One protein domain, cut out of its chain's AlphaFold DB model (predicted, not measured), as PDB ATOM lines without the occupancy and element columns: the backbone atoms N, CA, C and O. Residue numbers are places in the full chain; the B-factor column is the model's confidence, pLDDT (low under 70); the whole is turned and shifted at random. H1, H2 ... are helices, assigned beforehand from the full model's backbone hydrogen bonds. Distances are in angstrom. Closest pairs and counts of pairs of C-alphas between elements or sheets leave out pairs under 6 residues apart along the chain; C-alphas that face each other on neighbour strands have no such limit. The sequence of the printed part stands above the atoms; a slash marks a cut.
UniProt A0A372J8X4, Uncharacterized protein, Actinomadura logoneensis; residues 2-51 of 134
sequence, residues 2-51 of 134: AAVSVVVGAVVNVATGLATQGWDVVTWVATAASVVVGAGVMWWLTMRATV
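AT A GLANCE: This is residues 2 to 51 of the 134 residues of an uncharacterized protein of Actinomadura logoneensis (UniProt A0A372J8X4). Two long helices, H1 and then the longer H2, meet near their ends as a V, with a tight turn at the corner and the two arms spreading apart from it. The V is flat, spanning 44 by 32 by 5 A. The printed part has 50 residues with two named helices, H1 then H2, and no named strand; its class is all helix. It is extended, with a radius of gyration of the C-alphas of 15.2 A.

HOW THE PARTS SIT: H1, residues 2 to 20, and H2, residues 23 to 50, are close but not clearly touching, with 2 pairs of C-alphas within 8 A. Their closest C-alphas, those of Leu 18 and Val 26, are 5.8 A apart. Their lines stand at a steep tilt of 42 degrees, and they run opposite ways. Residues 2 to 13 of H1 stand free, as do residues 19 to 24 and residues 30 to 51, of which 30 to 50 belong to H2. In H1 and H2 every O i to N i+4 pair is within hydrogen-bond range.

IN THESE COORDINATES: H1 begins at C-alpha 2 (87.468, 76.357, 35.589) and is 27.2 A long from first to last C-alpha. H2 is 40.7 A long and ends at C-alpha 50 (115.480, 78.775, 12.333).

THE WHOLE: The two C-alphas farthest apart, those of Thr 20 and Val 51, are 45.0 A apart. The printed part has no cut, and the link from H1 to H2 is tight. The pLDDT is under 70 at residues 2 to 3, 17 to 19, 21 and 50 to 51.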
ATOM      1  N   ALA A   2      88.317  75.891  36.704       60.53
ATOM      2  CA  ALA A   2      87.468  76.357  35.589       60.53
ATOM      3  C   ALA A   2      87.939  75.926  34.180       60.53
ATOM      4  O   ALA A   2      87.129  75.538  33.345       60.53
ATOM      5  N   ALA A   3      89.250  75.929  33.913       57.75
ATOM      6  CA  ALA A   3      89.784  75.481  32.620       57.75
ATOM      7  C   ALA A   3      89.518  73.986  32.358       57.75
ATOM      8  O   ALA A   3      89.180  73.597  31.247       57.75
ATOM      9  N   VAL A   4      89.600  73.154  33.402       70.69
ATOM     10  CA  VAL A   4      89.359  71.707  33.302       70.69
ATOM     11  C   VAL A   4      87.885  71.429  33.009       70.69
ATOM     12  O   VAL A   4      87.583  70.619  32.142       70.69
ATOM     13  N   SER A   5      86.958  72.143  33.655       72.88
ATOM     14  CA  SER A   5      85.522  71.981  33.387       72.88
ATOM     15  C   SER A   5      85.120  72.436  31.981       72.88
ATOM     16  O   SER A   5      84.239  71.829  31.380       72.88
ATOM     17  N   VAL A   6      85.786  73.456  31.427       78.69
ATOM     18  CA  VAL A   6      85.562  73.897  30.038       78.69
ATOM     19  C   VAL A   6      86.040  72.838  29.046       78.69
ATOM     20  O   VAL A   6      85.317  72.520  28.106       78.69
ATOM     21  N   VAL A   7      87.216  72.245  29.280       81.88
ATOM     22  CA  VAL A   7      87.741  71.160  28.436       81.88
ATOM     23  C   VAL A   7      86.818  69.945  28.483       81.88
ATOM     24  O   VAL A   7      86.451  69.421  27.436       81.88
ATOM     25  N   VAL A   8      86.380  69.534  29.674       83.31
ATOM     26  CA  VAL A   8      85.452  68.404  29.826       83.31
ATOM     27  C   VAL A   8      84.125  68.687  29.117       83.31
ATOM     28  O   VAL A   8      83.648  67.837  28.370       83.31
ATOM     29  N   GLY A   9      83.556  69.885  29.274       79.88
ATOM     30  CA  GLY A   9      82.327  70.276  28.579       79.88
ATOM     31  C   GLY A   9      82.474  70.282  27.054       79.88
ATOM     32  O   GLY A   9      81.594  69.791  26.350       79.88
ATOM     33  N   ALA A  10      83.607  70.768  26.541       75.25
ATOM     34  CA  ALA A  10      83.904  70.750  25.112       75.25
ATOM     35  C   ALA A  10      84.026  69.316  24.576       75.25
ATOM     36  O   ALA A  10      83.433  69.001  23.547       75.25
ATOM     37  N   VAL A  11      84.726  68.433  25.296       83.69
ATOM     38  CA  VAL A  11      84.871  67.018  24.917       83.69
ATOM     39  C   VAL A  11      83.521  66.307  24.921       83.69
ATOM     40  O   VAL A  11      83.221  65.594  23.968       83.69
ATOM     41  N   VAL A  12      82.688  66.522  25.944       83.56
ATOM     42  CA  VAL A  12      81.347  65.921  26.016       83.56
ATOM     43  C   VAL A  12      80.477  66.411  24.861       83.56
ATOM     44  O   VAL A  12      79.873  65.592  24.179       83.56
ATOM     45  N   ASN A  13      80.462  67.715  24.583       79.38
ATOM     46  CA  ASN A  13      79.665  68.275  23.492       79.38
ATOM     47  C   ASN A  13      80.118  67.754  22.118       79.38
ATOM     48  O   ASN A  13      79.291  67.406  21.276       79.38
ATOM     49  N   VAL A  14      81.433  67.631  21.910       75.56
ATOM     50  CA  VAL A  14      81.998  67.017  20.702       75.56
ATOM     51  C   VAL A  14      81.601  65.546  20.623       75.56
ATOM     52  O   VAL A  14      81.085  65.126  19.597       75.56
ATOM     53  N   ALA A  15      81.753  64.769  21.695       73.19
ATOM     54  CA  ALA A  15      81.378  63.356  21.714       73.19
ATOM     55  C   ALA A  15      79.879  63.145  21.437       73.19
ATOM     56  O   ALA A  15      79.516  62.247  20.683       73.19
ATOM     57  N   THR A  16      79.006  63.996  21.984       73.94
ATOM     58  CA  THR A  16      77.566  63.977  21.690       73.94
ATOM     59  C   THR A  16      77.275  64.363  20.233       73.94
ATOM     60  O   THR A  16      76.426  63.743  19.592       73.94
ATOM     61  N   GLY A  17      78.012  65.324  19.669       65.81
ATOM     62  CA  GLY A  17      77.944  65.668  18.244       65.81
ATOM     63  C   GLY A  17      78.398  64.525  17.327       65.81
ATOM     64  O   GLY A  17      77.728  64.214  16.347       65.81
ATOM     65  N   LEU A  18      79.481  63.831  17.682       66.19
ATOM     66  CA  LEU A  18      79.989  62.669  16.943       66.19
ATOM     67  C   LEU A  18      79.068  61.446  17.080       66.19
ATOM     68  O   LEU A  18      78.979  60.652  16.154       66.19
ATOM     69  N   ALA A  19      78.352  61.308  18.202       66.62
ATOM     70  CA  ALA A  19      77.358  60.252  18.405       66.62
ATOM     71  C   ALA A  19      76.059  60.471  17.605       66.62
ATOM     72  O   ALA A  19      75.288  59.531  17.419       66.62
ATOM     73  N   THR A  20      75.800  61.703  17.156       71.25
ATOM     74  CA  THR A  20      74.591  62.075  16.398       71.25
ATOM     75  C   THR A  20      74.852  62.283  14.904       71.25
ATOM     76  O   THR A  20      73.911  62.223  14.113       71.25
ATOM     77  N   GLN A  21      76.108  62.480  14.494       59.25
ATOM     78  CA  GLN A  21      76.526  62.530  13.092       59.25
ATOM     79  C   GLN A  21      76.992  61.152  12.603       59.25
ATOM     80  O   GLN A  21      77.526  60.351  13.363       59.25
ATOM     81  N   GLY A  22      76.778  60.857  11.317       74.44
ATOM     82  CA  GLY A  22      77.254  59.611  10.713       74.44
ATOM     83  C   GLY A  22      78.767  59.450  10.883       74.44
ATOM     84  O   GLY A  22      79.507  60.434  10.823       74.44
ATOM     85  N   TRP A  23      79.219  58.208  11.070       75.31
ATOM     86  CA  TRP A  23      80.626  57.854  11.296       75.31
ATOM     87  C   TRP A  23      81.594  58.470  10.271       75.31
ATOM     88  O   TRP A  23      82.716  58.811  10.631       75.31
ATOM     89  N   ASP A  24      81.140  58.720   9.041       78.88
ATOM     90  CA  ASP A  24      81.931  59.399   8.010       78.88
ATOM     91  C   ASP A  24      82.360  60.818   8.411       78.88
ATOM     92  O   ASP A  24      83.505  61.210   8.187       78.88
ATOM     93  N   VAL A  25      81.477  61.604   9.038       77.62
ATOM     94  CA  VAL A  25      81.794  62.989   9.433       77.62
ATOM     95  C   VAL A  25      82.839  63.004  10.546       77.62
ATOM     96  O   VAL A  25      83.750  63.831  10.532       77.62
ATOM     97  N   VAL A  26      82.755  62.044  11.469       78.44
ATOM     98  CA  VAL A  26      83.740  61.850  12.542       78.44
ATOM     99  C   VAL A  26      85.129  61.612  11.961       78.44
ATOM    100  O   VAL A  26      86.097  62.237  12.399       78.44
ATOM    101  N   THR A  27      85.228  60.751  10.946       80.19
ATOM    102  CA  THR A  27      86.493  60.462  10.270       80.19
ATOM    103  C   THR A  27      87.055  61.710   9.594       80.19
ATOM    104  O   THR A  27      88.226  62.023   9.802       80.19
ATOM    105  N   TRP A  28      86.230  62.480   8.875       84.25
ATOM    106  CA  TRP A  28      86.669  63.732   8.242       84.25
ATOM    107  C   TRP A  28      87.167  64.773   9.251       84.25
ATOM    108  O   TRP A  28      88.215  65.387   9.032       84.25
ATOM    109  N   VAL A  29      86.462  64.950  10.370       86.56
ATOM    110  CA  VAL A  29      86.871  65.875  11.439       86.56
ATOM    111  C   VAL A  29      88.185  65.425  12.076       86.56
ATOM    112  O   VAL A  29      89.076  66.250  12.280       86.56
ATOM    113  N   ALA A  30      88.340  64.128  12.350       83.44
ATOM    114  CA  ALA A  30      89.578  63.581  12.893       83.44
ATOM    115  C   ALA A  30      90.758  63.798  11.933       83.44
ATOM    116  O   ALA A  30      91.808  64.276  12.358       83.44
ATOM    117  N   THR A  31      90.576  63.532  10.635       87.88
ATOM    118  CA  THR A  31      91.607  63.785   9.620       87.88
ATOM    119  C   THR A  31      91.980  65.263   9.560       87.88
ATOM    120  O   THR A  31      93.165  65.595   9.582       87.88
ATOM    121  N   ALA A  32      90.991  66.162   9.541       91.25
ATOM    122  CA  ALA A  32      91.240  67.600   9.538       91.25
ATOM    123  C   ALA A  32      92.027  68.042  10.784       91.25
ATOM    124  O   ALA A  32      93.018  68.763  10.665       91.25
ATOM    125  N   ALA A  33      91.646  67.556  11.968       92.31
ATOM    126  CA  ALA A  33      92.357  67.841  13.210       92.31
ATOM    127  C   ALA A  33      93.805  67.328  13.171       92.31
ATOM    128  O   ALA A  33      94.725  68.069  13.520       92.31
ATOM    129  N   SER A  34      94.033  66.100  12.694       92.56
ATOM    130  CA  SER A  34      95.381  65.542  12.538       92.56
ATOM    131  C   SER A  34      96.247  66.365  11.585       92.56
ATOM    132  O   SER A  34      97.412  66.609  11.893       92.56
ATOM    133  N   VAL A  35      95.692  66.835  10.463       97.38
ATOM    134  CA  VAL A  35      96.413  67.699   9.513       97.38
ATOM    135  C   VAL A  35      96.795  69.028  10.163       97.38
ATOM    136  O   VAL A  35      97.940  69.456  10.044       97.38
ATOM    137  N   VAL A  36      95.872  69.658  10.894       97.06
ATOM    138  CA  VAL A  36      96.131  70.935  11.581       97.06
ATOM    139  C   VAL A  36      97.207  70.778  12.657       97.06
ATOM    140  O   VAL A  36      98.136  71.583  12.715       97.06
ATOM    141  N   VAL A  37      97.125  69.726  13.478       96.62
ATOM    142  CA  VAL A  37      98.137  69.439  14.505       96.62
ATOM    143  C   VAL A  37      99.489  69.142  13.860       96.62
ATOM    144  O   VAL A  37     100.495  69.713  14.276       96.62
ATOM    145  N   GLY A  38      99.523  68.307  12.819       95.31
ATOM    146  CA  GLY A  38     100.749  67.980  12.092       95.31
ATOM    147  C   GLY A  38     101.416  69.219  11.492       95.31
ATOM    148  O   GLY A  38     102.610  69.426  11.693       95.31
ATOM    149  N   ALA A  39     100.642  70.084  10.833       96.31
ATOM    150  CA  ALA A  39     101.138  71.343  10.281       96.31
ATOM    151  C   ALA A  39     101.656  72.290  11.375       96.31
ATOM    152  O   ALA A  39     102.719  72.886  11.213       96.31
ATOM    153  N   GLY A  40     100.947  72.390  12.503       96.75
ATOM    154  CA  GLY A  40     101.368  73.201  13.646       96.75
ATOM    155  C   GLY A  40     102.674  72.711  14.272       96.75
ATOM    156  O   GLY A  40     103.570  73.512  14.526       96.75
ATOM    157  N   VAL A  41     102.817  71.396  14.470       96.12
ATOM    158  CA  VAL A  41     104.055  70.788  14.984       96.12
ATOM    159  C   VAL A  41     105.202  70.992  13.998       96.12
ATOM    160  O   VAL A  41     106.273  71.433  14.410       96.12
ATOM    161  N   MET A  42     104.980  70.731  12.707       94.56
ATOM    162  CA  MET A  42     105.988  70.927  11.661       94.56
ATOM    163  C   MET A  42     106.479  72.379  11.645       94.56
ATOM    164  O   MET A  42     107.679  72.624  11.730       94.56
ATOM    165  N   TRP A  43     105.551  73.337  11.623       95.56
ATOM    166  CA  TRP A  43     105.852  74.766  11.679       95.56
ATOM    167  C   TRP A  43     106.644  75.126  12.937       95.56
ATOM    168  O   TRP A  43     107.640  75.845  12.862       95.56
ATOM    169  N   TRP A  44     106.208  74.652  14.105       93.69
ATOM    170  CA  TRP A  44     106.873  74.945  15.372       93.69
ATOM    171  C   TRP A  44     108.312  74.420  15.394       93.69
ATOM    172  O   TRP A  44     109.226  75.142  15.797       93.69
ATOM    173  N   LEU A  45     108.529  73.200  14.896       92.81
ATOM    174  CA  LEU A  45     109.866  72.630  14.736       92.81
ATOM    175  C   LEU A  45     110.708  73.442  13.746       92.81
ATOM    176  O   LEU A  45     111.873  73.713  14.029       92.81
ATOM    177  N   THR A  46     110.126  73.888  12.629       92.06
ATOM    178  CA  THR A  46     110.805  74.778  11.676       92.06
ATOM    179  C   THR A  46     111.226  76.083  12.341       92.06
ATOM    180  O   THR A  46     112.386  76.464  12.229       92.06
ATOM    181  N   MET A  47     110.335  76.730  13.095       84.50
ATOM    182  CA  MET A  47     110.678  77.940  13.843       84.50
ATOM    183  C   MET A  47     111.825  77.685  14.819       84.50
ATOM    184  O   MET A  47     112.780  78.453  14.832       84.50
ATOM    185  N   ARG A  48     111.785  76.593  15.591       85.88
ATOM    186  CA  ARG A  48     112.869  76.232  16.518       85.88
ATOM    187  C   ARG A  48     114.202  76.020  15.800       85.88
ATOM    188  O   ARG A  48     115.211  76.487  16.305       85.88
ATOM    189  N   ALA A  49     114.196  75.393  14.625       75.25
ATOM    190  CA  ALA A  49     115.401  75.202  13.820       75.25
ATOM    191  C   ALA A  49     115.947  76.522  13.244       75.25
ATOM    192  O   ALA A  49     117.154  76.699  13.155       75.25
ATOM    193  N   THR A  50     115.073  77.461  12.870       68.00
ATOM    194  CA  THR A  50     115.480  78.775  12.333       68.00
ATOM    195  C   THR A  50     115.835  79.804  13.405       68.00
ATOM    196  O   THR A  50     116.425  80.832  13.092       68.00
ATOM    197  N   VAL A  51     115.425  79.564  14.653       58.31
ATOM    198  CA  VAL A  51     115.651  80.457  15.799       58.31
ATOM    199  C   VAL A  51     116.913  80.066  16.569       58.31
ATOM    200  O   VAL A  51     117.238  80.747  17.530       58.31
TER     201      VAL A  51